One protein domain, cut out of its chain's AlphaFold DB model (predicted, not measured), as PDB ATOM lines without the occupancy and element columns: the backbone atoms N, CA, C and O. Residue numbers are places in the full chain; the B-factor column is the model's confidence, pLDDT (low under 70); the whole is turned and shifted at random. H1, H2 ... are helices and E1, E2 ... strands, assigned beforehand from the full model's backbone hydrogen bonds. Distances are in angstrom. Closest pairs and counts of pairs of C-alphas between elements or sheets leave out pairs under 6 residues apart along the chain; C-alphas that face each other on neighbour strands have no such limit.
ATOM      1  N   THR A  24     243.609 213.431 317.635       72.00
ATOM      2  CA  THR A  24     242.514 214.103 316.919       72.00
ATOM      3  C   THR A  24     243.046 215.284 316.113       72.00
ATOM      4  O   THR A  24     242.597 215.508 314.989       72.00
ATOM      5  N   LYS A  25     244.021 216.027 316.650       72.62
ATOM      6  CA  LYS A  25     244.673 217.137 315.941       72.62
ATOM      7  C   LYS A  25     245.626 216.654 314.855       72.62
ATOM      8  O   LYS A  25     245.658 217.272 313.794       72.62
ATOM      9  N   GLU A  26     246.324 215.538 315.068       71.12
ATOM     10  CA  GLU A  26     247.113 214.873 314.019       71.12
ATOM     11  C   GLU A  26     246.218 214.461 312.850       71.12
ATOM     12  O   GLU A  26     246.479 214.815 311.700       71.12
ATOM     13  N   ARG A  27     245.096 213.784 313.143       67.56
ATOM     14  CA  ARG A  27     244.126 213.386 312.118       67.56
ATOM     15  C   ARG A  27     243.560 214.603 311.395       67.56
ATOM     16  O   ARG A  27     243.508 214.604 310.171       67.56
ATOM     17  N   ASN A  28     243.159 215.643 312.121       70.38
ATOM     18  CA  ASN A  28     242.638 216.858 311.498       70.38
ATOM     19  C   ASN A  28     243.695 217.537 310.616       70.38
ATOM     20  O   ASN A  28     243.368 217.903 309.498       70.38
ATOM     21  N   SER A  29     244.961 217.588 311.038       69.75
ATOM     22  CA  SER A  29     246.059 218.104 310.205       69.75
ATOM     23  C   SER A  29     246.265 217.269 308.937       69.75
ATOM     24  O   SER A  29     246.485 217.822 307.863       69.75
ATOM     25  N   ALA A  30     246.145 215.941 309.028       70.69
ATOM     26  CA  ALA A  30     246.229 215.059 307.864       70.69
ATOM     27  C   ALA A  30     245.057 215.271 306.892       70.69
ATOM     28  O   ALA A  30     245.250 215.256 305.678       70.69
ATOM     29  N   HIS A  31     243.852 215.515 307.415       69.62
ATOM     30  CA  HIS A  31     242.691 215.882 306.607       69.62
ATOM     31  C   HIS A  31     242.829 217.285 305.996       69.62
ATOM     32  O   HIS A  31     242.510 217.451 304.823       69.62
ATOM     33  N   ASP A  32     243.345 218.267 306.737       68.38
ATOM     34  CA  ASP A  32     243.554 219.641 306.262       68.38
ATOM     35  C   ASP A  32     244.650 219.721 305.187       68.38
ATOM     36  O   ASP A  32     244.565 220.549 304.279       68.38
ATOM     37  N   ALA A  33     245.649 218.830 305.233       67.50
ATOM     38  CA  ALA A  33     246.643 218.682 304.169       67.50
ATOM     39  C   ALA A  33     246.012 218.235 302.835       67.50
ATOM     40  O   ALA A  33     246.513 218.583 301.765       67.50
ATOM     41  N   ILE A  34     244.887 217.510 302.879       69.25
ATOM     42  CA  ILE A  34     244.065 217.174 301.709       69.25
ATOM     43  C   ILE A  34     242.954 218.222 301.591       69.25
ATOM     44  O   ILE A  34     241.779 217.985 301.874       69.25
ATOM     45  N   ASN A  35     243.346 219.423 301.177       70.94
ATOM     46  CA  ASN A  35     242.428 220.546 301.079       70.94
ATOM     47  C   ASN A  35     241.540 220.490 299.814       70.94
ATOM     48  O   ASN A  35     241.705 219.680 298.895       70.94
ATOM     49  N   LEU A  36     240.554 221.387 299.777       67.62
ATOM     50  CA  LEU A  36     239.578 221.515 298.690       67.62
ATOM     51  C   LEU A  36     240.228 221.855 297.336       67.62
ATOM     52  O   LEU A  36     239.692 221.479 296.287       67.62
ATOM     53  N   ASP A  37     241.386 222.517 297.360       73.50
ATOM     54  CA  ASP A  37     242.136 222.897 296.163       73.50
ATOM     55  C   ASP A  37     242.716 221.655 295.480       73.50
ATOM     56  O   ASP A  37     242.463 221.442 294.293       73.50
ATOM     57  N   PHE A  38     243.342 220.750 296.239       76.31
ATOM     58  CA  PHE A  38     243.855 219.479 295.713       76.31
ATOM     59  C   PHE A  38     242.757 218.632 295.043       76.31
ATOM     60  O   PHE A  38     242.922 218.117 293.932       76.31
ATOM     61  N   LEU A  39     241.586 218.513 295.682       77.12
ATOM     62  CA  LEU A  39     240.452 217.773 295.111       77.12
ATOM     63  C   LEU A  39     239.907 218.442 293.839       77.12
ATOM     64  O   LEU A  39     239.450 217.757 292.913       77.12
ATOM     65  N   THR A  40     239.962 219.772 293.777       76.81
ATOM     66  CA  THR A  40     239.559 220.553 292.603       76.81
ATOM     67  C   THR A  40     240.527 220.339 291.443       76.81
ATOM     68  O   THR A  40     240.083 220.053 290.330       76.81
ATOM     69  N   GLU A  41     241.834 220.372 291.697       77.44
ATOM     70  CA  GLU A  41     242.865 220.089 290.694       77.44
ATOM     71  C   GLU A  41     242.718 218.684 290.104       77.44
ATOM     72  O   GLU A  41     242.724 218.515 288.880       77.44
ATOM     73  N   LEU A  42     242.484 217.673 290.949       78.94
ATOM     74  CA  LEU A  42     242.250 216.299 290.501       78.94
ATOM     75  C   LEU A  42     240.995 216.187 289.617       78.94
ATOM     76  O   LEU A  42     240.971 215.455 288.621       78.94
ATOM     77  N   LYS A  43     239.938 216.936 289.943       77.56
ATOM     78  CA  LYS A  43     238.718 216.985 289.129       77.56
ATOM     79  C   LYS A  43     238.978 217.617 287.760       77.56
ATOM     80  O   LYS A  43     238.501 217.089 286.751       77.56
ATOM     81  N   GLU A  44     239.731 218.712 287.707       76.81
ATOM     82  CA  GLU A  44     240.087 219.380 286.449       76.81
ATOM     83  C   GLU A  44     241.025 218.529 285.582       76.81
ATOM     84  O   GLU A  44     240.859 218.467 284.362       76.81
ATOM     85  N   LEU A  45     241.932 217.776 286.203       78.31
ATOM     86  CA  LEU A  45     242.767 216.755 285.565       78.31
ATOM     87  C   LEU A  45     241.947 215.711 284.795       78.31
ATOM     88  O   LEU A  45     242.186 215.446 283.611       78.31
ATOM     89  N   VAL A  46     240.957 215.121 285.469       78.50
ATOM     90  CA  VAL A  46     240.079 214.093 284.893       78.50
ATOM     91  C   VAL A  46     239.239 214.677 283.752       78.50
ATOM     92  O   VAL A  46     239.138 214.066 282.680       78.50
ATOM     93  N   LYS A  47     238.709 215.896 283.934       76.69
ATOM     94  CA  LYS A  47     237.972 216.629 282.892       76.69
ATOM     95  C   LYS A  47     238.823 216.926 281.666       76.69
ATOM     96  O   LYS A  47     238.346 216.719 280.550       76.69
ATOM     97  N   ALA A  48     240.077 217.345 281.844       73.38
ATOM     98  CA  ALA A  48     240.984 217.638 280.737       73.38
ATOM     99  C   ALA A  48     241.095 216.440 279.787       73.38
ATOM    100  O   ALA A  48     241.018 216.585 278.566       73.38
ATOM    101  N   LYS A  49     241.175 215.223 280.338       75.00
ATOM    102  CA  LYS A  49     241.245 213.970 279.572       75.00
ATOM    103  C   LYS A  49     239.925 213.533 278.921       75.00
ATOM    104  O   LYS A  49     239.925 212.554 278.175       75.00
ATOM    105  N   GLY A  50     238.843 214.292 279.092       68.62
ATOM    106  CA  GLY A  50     237.546 214.053 278.455       68.62
ATOM    107  C   GLY A  50     236.610 213.160 279.267       68.62
ATOM    108  O   GLY A  50     235.634 212.652 278.716       68.62
ATOM    109  N   TYR A  51     236.897 212.959 280.553       75.81
ATOM    110  CA  TYR A  51     236.044 212.201 281.465       75.81
ATOM    111  C   TYR A  51     235.215 213.147 282.337       75.81
ATOM    112  O   TYR A  51     235.687 214.195 282.770       75.81
ATOM    113  N   SER A  52     233.975 212.771 282.642       72.75
ATOM    114  CA  SER A  52     233.160 213.484 283.629       72.75
ATOM    115  C   SER A  52     233.384 212.897 285.022       72.75
ATOM    116  O   SER A  52     233.218 211.689 285.198       72.75
ATOM    117  N   SER A  53     233.675 213.738 286.016       69.69
ATOM    118  CA  SER A  53     233.679 213.340 287.429       69.69
ATOM    119  C   SER A  53     232.648 214.143 288.217       69.69
ATOM    120  O   SER A  53     232.713 215.375 288.275       69.69
ATOM    121  N   ASN A  54     231.695 213.430 288.818       63.97
ATOM    122  CA  ASN A  54     230.645 214.020 289.652       63.97
ATOM    123  C   ASN A  54     231.048 214.080 291.130       63.97
ATOM    124  O   ASN A  54     230.487 214.877 291.875       63.97
ATOM    125  N   PHE A  55     232.013 213.257 291.546       64.88
ATOM    126  CA  PHE A  55     232.453 213.142 292.930       64.88
ATOM    127  C   PHE A  55     233.935 212.766 292.977       64.88
ATOM    128  O   PHE A  55     234.360 211.825 292.307       64.88
ATOM    129  N   VAL A  56     234.695 213.507 293.777       66.12
ATOM    130  CA  VAL A  56     236.043 213.148 294.216       66.12
ATOM    131  C   VAL A  56     235.966 213.150 295.736       66.12
ATOM    132  O   VAL A  56     235.595 214.161 296.326       66.12
ATOM    133  N   GLY A  57     236.226 212.003 296.346       60.31
ATOM    134  CA  GLY A  57     236.188 211.826 297.790       60.31
ATOM    135  C   GLY A  57     237.297 210.888 298.218       60.31
ATOM    136  O   GLY A  57     237.910 210.218 297.384       60.31
ATOM    137  N   PHE A  58     237.568 210.883 299.511       64.00
ATOM    138  CA  PHE A  58     238.754 210.261 300.058       64.00
ATOM    139  C   PHE A  58     238.486 209.821 301.514       64.00
ATOM    140  O   PHE A  58     237.716 210.477 302.216       64.00
ATOM    141  N   ASP A  59     239.092 208.708 301.935       63.25
ATOM    142  CA  ASP A  59     239.013 208.140 303.288       63.25
ATOM    143  C   ASP A  59     240.443 207.956 303.837       63.25
ATOM    144  O   ASP A  59     241.230 207.210 303.250       63.25
ATOM    145  N   LEU A  60     240.795 208.680 304.911       59.69
ATOM    146  CA  LEU A  60     242.116 208.642 305.567       59.69
ATOM    147  C   LEU A  60     242.007 207.713 306.769       59.69
ATOM    148  O   LEU A  60     241.192 207.930 307.666       59.69
ATOM    149  N   GLN A  61     242.889 206.724 306.828       68.00
ATOM    150  CA  GLN A  61     243.063 205.874 307.999       68.00
ATOM    151  C   GLN A  61     244.525 205.937 308.435       68.00
ATOM    152  O   GLN A  61     245.421 206.010 307.593       68.00
ATOM    153  N   LEU A  62     244.767 205.926 309.749       59.84
ATOM    154  CA  LEU A  62     246.123 205.859 310.292       59.84
ATOM    155  C   LEU A  62     246.751 204.523 309.879       59.84
ATOM    156  O   LEU A  62     246.241 203.462 310.238       59.84
ATOM    157  N   ALA A  63     247.846 204.587 309.126       70.19
ATOM    158  CA  ALA A  63     248.548 203.408 308.622       70.19
ATOM    159  C   ALA A  63     249.690 202.929 309.544       70.19
ATOM    160  O   ALA A  63     250.250 201.861 309.301       70.19
ATOM    161  N   GLY A  64     250.013 203.693 310.594       74.50
ATOM    162  CA  GLY A  64     251.159 203.485 311.487       74.50
ATOM    163  C   GLY A  64     252.118 204.679 311.477       74.50
ATOM    164  O   GLY A  64     251.852 205.676 310.804       74.50
ATOM    165  N   ASP A  65     253.218 204.570 312.223       79.00
ATOM    166  CA  ASP A  65     254.256 205.605 312.272       79.00
ATOM    167  C   ASP A  65     255.068 205.621 310.969       79.00
ATOM    168  O   ASP A  65     255.482 204.570 310.468       79.00
ATOM    169  N   ALA A  66     255.321 206.812 310.425       77.50
ATOM    170  CA  ALA A  66     256.176 206.973 309.253       77.50
ATOM    171  C   ALA A  66     257.646 206.716 309.612       77.50
ATOM    172  O   ALA A  66     258.146 207.195 310.634       77.50
ATOM    173  N   THR A  67     258.370 205.995 308.755       82.75
ATOM    174  CA  THR A  67     259.818 205.828 308.908       82.75
ATOM    175  C   THR A  67     260.575 207.023 308.330       82.75
ATOM    176  O   THR A  67     260.060 207.773 307.502       82.75
ATOM    177  N   SER A  68     261.845 207.181 308.710       81.38
ATOM    178  CA  SER A  68     262.719 208.219 308.144       81.38
ATOM    179  C   SER A  68     262.823 208.126 306.616       81.38
ATOM    180  O   SER A  68     262.844 209.145 305.936       81.38
ATOM    181  N   THR A  69     262.808 206.908 306.065       83.94
ATOM    182  CA  THR A  69     262.825 206.671 304.614       83.94
ATOM    183  C   THR A  69     261.530 207.117 303.934       83.94
ATOM    184  O   THR A  69     261.585 207.657 302.828       83.94
ATOM    185  N   ASP A  70     260.377 206.936 304.583       77.31
ATOM    186  CA  ASP A  70     259.088 207.396 304.050       77.31
ATOM    187  C   ASP A  70     259.043 208.926 303.971       77.31
ATOM    188  O   ASP A  70     258.595 209.488 302.969       77.31
ATOM    189  N   ILE A  71     259.564 209.594 305.007       81.19
ATOM    190  CA  ILE A  71     259.657 211.057 305.079       81.19
ATOM    191  C   ILE A  71     260.568 211.584 303.968       81.19
ATOM    192  O   ILE A  71     260.124 212.384 303.144       81.19
ATOM    193  N   GLU A  72     261.807 211.089 303.886       82.94
ATOM    194  CA  GLU A  72     262.780 211.519 302.871       82.94
ATOM    195  C   GLU A  72     262.263 211.292 301.442       82.94
ATOM    196  O   GLU A  72     262.421 212.148 300.567       82.94
ATOM    197  N   GLY A  73     261.602 210.157 301.193       81.94
ATOM    198  CA  GLY A  73     261.019 209.844 299.889       81.94
ATOM    199  C   GLY A  73     259.880 210.790 299.498       81.94
ATOM    200  O   GLY A  73     259.782 211.208 298.334       81.94
ATOM    201  N   LEU A  74     259.025 211.157 300.456       82.19
ATOM    202  CA  LEU A  74     257.933 212.096 300.217       82.19
ATOM    203  C   LEU A  74     258.464 213.512 299.972       82.19
ATOM    204  O   LEU A  74     258.060 214.155 299.000       82.19
ATOM    205  N   GLU A  75     259.400 213.981 300.798       82.50
ATOM    206  CA  GLU A  75     260.039 215.290 300.635       82.50
ATOM    207  C   GLU A  75     260.749 215.409 299.283       82.50
ATOM    208  O   GLU A  75     260.596 216.419 298.589       82.50
ATOM    209  N   GLU A  76     261.457 214.360 298.854       83.69
ATOM    210  CA  GLU A  76     262.099 214.315 297.542       83.69
ATOM    211  C   GLU A  76     261.081 214.430 296.407       83.69
ATOM    212  O   GLU A  76     261.278 215.188 295.453       83.69
ATOM    213  N   THR A  77     259.962 213.718 296.527       80.94
ATOM    214  CA  THR A  77     258.881 213.751 295.537       80.94
ATOM    215  C   THR A  77     258.280 215.152 295.430       80.94
ATOM    216  O   THR A  77     258.131 215.674 294.322       80.94
ATOM    217  N   VAL A  78     257.998 215.802 296.565       78.69
ATOM    218  CA  VAL A  78     257.485 217.182 296.609       78.69
ATOM    219  C   VAL A  78     258.498 218.157 296.008       78.69
ATOM    220  O   VAL A  78     258.138 219.003 295.186       78.69
ATOM    221  N   ARG A  79     259.778 218.026 296.364       79.94
ATOM    222  CA  ARG A  79     260.862 218.865 295.839       79.94
ATOM    223  C   ARG A  79     260.986 218.748 294.321       79.94
ATOM    224  O   ARG A  79     261.112 219.762 293.636       79.94
ATOM    225  N   GLN A  80     260.916 217.530 293.785       77.75
ATOM    226  CA  GLN A  80     260.949 217.291 292.343       77.75
ATOM    227  C   GLN A  80     259.692 217.794 291.626       77.75
ATOM    228  O   GLN A  80     259.787 218.193 290.464       77.75
ATOM    229  N   ALA A  81     258.529 217.756 292.283       71.25
ATOM    230  CA  ALA A  81     257.274 218.241 291.721       71.25
ATOM    231  C   ALA A  81     257.279 219.768 291.558       71.25
ATOM    232  O   ALA A  81     256.995 220.246 290.464       71.25
ATOM    233  N   LYS A  82     257.726 220.519 292.578       69.31
ATOM    234  CA  LYS A  82     257.809 221.997 292.556       69.31
ATOM    235  C   LYS A  82     258.670 222.574 291.426       69.31
ATOM    236  O   LYS A  82     258.538 223.735 291.054       69.31
ATOM    237  N   ALA A  83     259.573 221.772 290.868       65.50
ATOM    238  CA  ALA A  83     260.422 222.166 289.746       65.50
ATOM    239  C   ALA A  83     259.798 221.879 288.364       65.50
ATOM    240  O   ALA A  83     260.431 222.147 287.341       65.50
ATOM    241  N   LYS A  84     258.594 221.295 288.302       65.50
ATOM    242  CA  LYS A  84     257.996 220.778 287.066       65.50
ATOM    243  C   LYS A  84     256.662 221.459 286.763       65.50
ATOM    244  O   LYS A  84     255.696 221.315 287.497       65.50
ATOM    245  N   GLU A  85     256.574 222.109 285.604       67.12
ATOM    246  CA  GLU A  85     255.286 222.421 284.974       67.12
ATOM    247  C   GLU A  85     254.839 221.195 284.173       67.12
ATOM    248  O   GLU A  85     255.547 220.739 283.268       67.12
ATOM    249  N   VAL A  86     253.650 220.666 284.473       67.31
ATOM    250  CA  VAL A  86     253.057 219.592 283.668       67.31
ATOM    251  C   VAL A  86     251.909 220.165 282.851       67.31
ATOM    252  O   VAL A  86     250.853 220.530 283.368       67.31
ATOM    253  N   VAL A  87     252.111 220.224 281.533       66.12
ATOM    254  CA  VAL A  87     251.067 220.629 280.587       66.12
ATOM    255  C   VAL A  87     250.291 219.401 280.146       66.12
ATOM    256  O   VAL A  87     250.770 218.571 279.370       66.12
ATOM    257  N   ILE A  88     249.047 219.307 280.597       65.69
ATOM    258  CA  ILE A  88     248.166 218.199 280.262       65.69
ATOM    259  C   ILE A  88     247.250 218.647 279.140       65.69
ATOM    260  O   ILE A  88     246.243 219.324 279.331       65.69
ATOM    261  N   ARG A  89     247.615 218.233 277.928       66.50
ATOM    262  CA  ARG A  89     246.759 218.367 276.753       66.50
ATOM    263  C   ARG A  89     245.781 217.201 276.749       66.50
ATOM    264  O   ARG A  89     246.189 216.034 276.812       66.50
ATOM    265  N   GLY A  90     244.493 217.503 276.732       57.25
ATOM    266  CA  GLY A  90     243.456 216.501 276.569       57.25
ATOM    267  C   GLY A  90     242.502 216.857 275.438       57.25
ATOM    268  O   GLY A  90     242.747 217.791 274.678       57.25
ATOM    269  N   LYS A  91     241.446 216.057 275.264       54.06
ATOM    270  CA  LYS A  91     240.584 216.147 274.074       54.06
ATOM    271  C   LYS A  91     239.747 217.430 274.014       54.06
ATOM    272  O   LYS A  91     239.357 217.813 272.919       54.06
ATOM    273  N   ALA A  92     239.466 218.062 275.156       47.72
ATOM    274  CA  ALA A  92     238.588 219.233 275.245       47.72
ATOM    275  C   ALA A  92     239.228 220.457 275.925       47.72
ATOM    276  O   ALA A  92     238.719 221.563 275.771       47.72
ATOM    277  N   THR A  93     240.330 220.290 276.666       52.81
ATOM    278  CA  THR A  93     240.998 221.383 277.390       52.81
ATOM    279  C   THR A  93     242.521 221.218 277.346       52.81
ATOM    280  O   THR A  93     243.049 220.122 277.117       52.81
ATOM    281  N   VAL A  94     243.232 222.321 277.583       61.12
ATOM    282  CA  VAL A  94     244.635 222.301 278.001       61.12
ATOM    283  C   VAL A  94     244.660 222.765 279.448       61.12
ATOM    284  O   VAL A  94     244.359 223.925 279.719       61.12
ATOM    285  N   THR A  95     245.008 221.864 280.361       61.72
ATOM    286  CA  THR A  95     245.157 222.184 281.783       61.72
ATOM    287  C   THR A  95     246.641 222.277 282.096       61.72
ATOM    288  O   THR A  95     247.414 221.370 281.773       61.72
ATOM    289  N   LYS A  96     247.043 223.397 282.692       63.22
ATOM    290  CA  LYS A  96     248.380 223.585 283.241       63.22
ATOM    291  C   LYS A  96     248.304 223.396 284.742       63.22
ATOM    292  O   LYS A  96     247.424 223.976 285.370       63.22
ATOM    293  N   ILE A  97     249.197 222.576 285.272       62.38
ATOM    294  CA  ILE A  97     249.284 222.315 286.704       62.38
ATOM    295  C   ILE A  97     250.640 222.811 287.164       62.38
ATOM    296  O   ILE A  97     251.665 222.501 286.548       62.38
ATOM    297  N   TYR A  98     250.591 223.615 288.215       63.81
ATOM    298  CA  TYR A  98     251.732 224.202 288.888       63.81
ATOM    299  C   TYR A  98     251.786 223.550 290.269       63.81
ATOM    300  O   TYR A  98     250.760 223.513 290.943       63.81
ATOM    301  N   PHE A  99     252.936 222.986 290.632       56.97
ATOM    302  CA  PHE A  99     253.156 222.276 291.895       56.97
ATOM    303  C   PHE A  99     254.038 223.098 292.836       56.97
ATOM    304  O   PHE A  99     254.894 223.855 292.322       56.97
TER     305      PHE A  99
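AT A GLANCE: This is residues 24 to 99 of the 99 residues of an uncharacterized protein of Lysinibacillus sp. SDF0037 (UniProt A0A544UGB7). The model is a flat, open frame: H1 and H2 follow each other nearly end to end along one long side, H3 makes much of the other long side, and the small hairpin of E1 and E2 closes one end, near the last residues of H2. Residues 49 to 67 run back past H2 and H1 and then cross to H3 at the other end, and no helix touches another across the open middle. The printed part has 76 residues, with three named helices and then two named strands, in the order H1, H2, H3, E1, E2; the sheet E1 - E2 is antiparallel, and the class is mostly helix. The whole is loose, with a radius of gyration of the C-alphas of 15.3 A and spans of 42 by 29 by 15 A.

IN THESE COORDINATES: Find C-alpha 24 at (242.514, 214.103, 316.919); from there H1 runs 14.2 A through residues 24 to 33. H2, residues 36 to 48, covers 18.4 A. Look next at C-alpha 68, at (262.719, 208.219, 308.144), where H3, residues 68 to 82, begins its 21.4 A. E1 is residues 86 to 89, and E2, residues 94 to 97, ends at C-alpha 97, at (249.284, 222.315, 286.704).

HOW THE PARTS SIT: H1 and H2 are apart, as are H1 and H3, and H2 and H3. At the end of H2, the closest C-alphas to E2 are those of Ala 48 and Thr 95, 6.3 A apart. E1 and E2 form a hairpin, antiparallel at 164 degrees; look for N 88 and O 95 at 2.9 A, within hydrogen-bond range. In H1, H2 and H3 every O i to N i+4 pair is within hydrogen-bond range.

THE WHOLE: The C-alphas of Thr 24 and Lys 91 are the two farthest apart, 42.9 A. The printed part has no cut, and the link H2 to H3, 19 residues, is long. Residues 63 to 77, of which 68 to 77 belong to H3, stand free. The mean pLDDT of the printed part is 70.8; look for values under 70 at residues 53 to 62 and 82 to 99, among others.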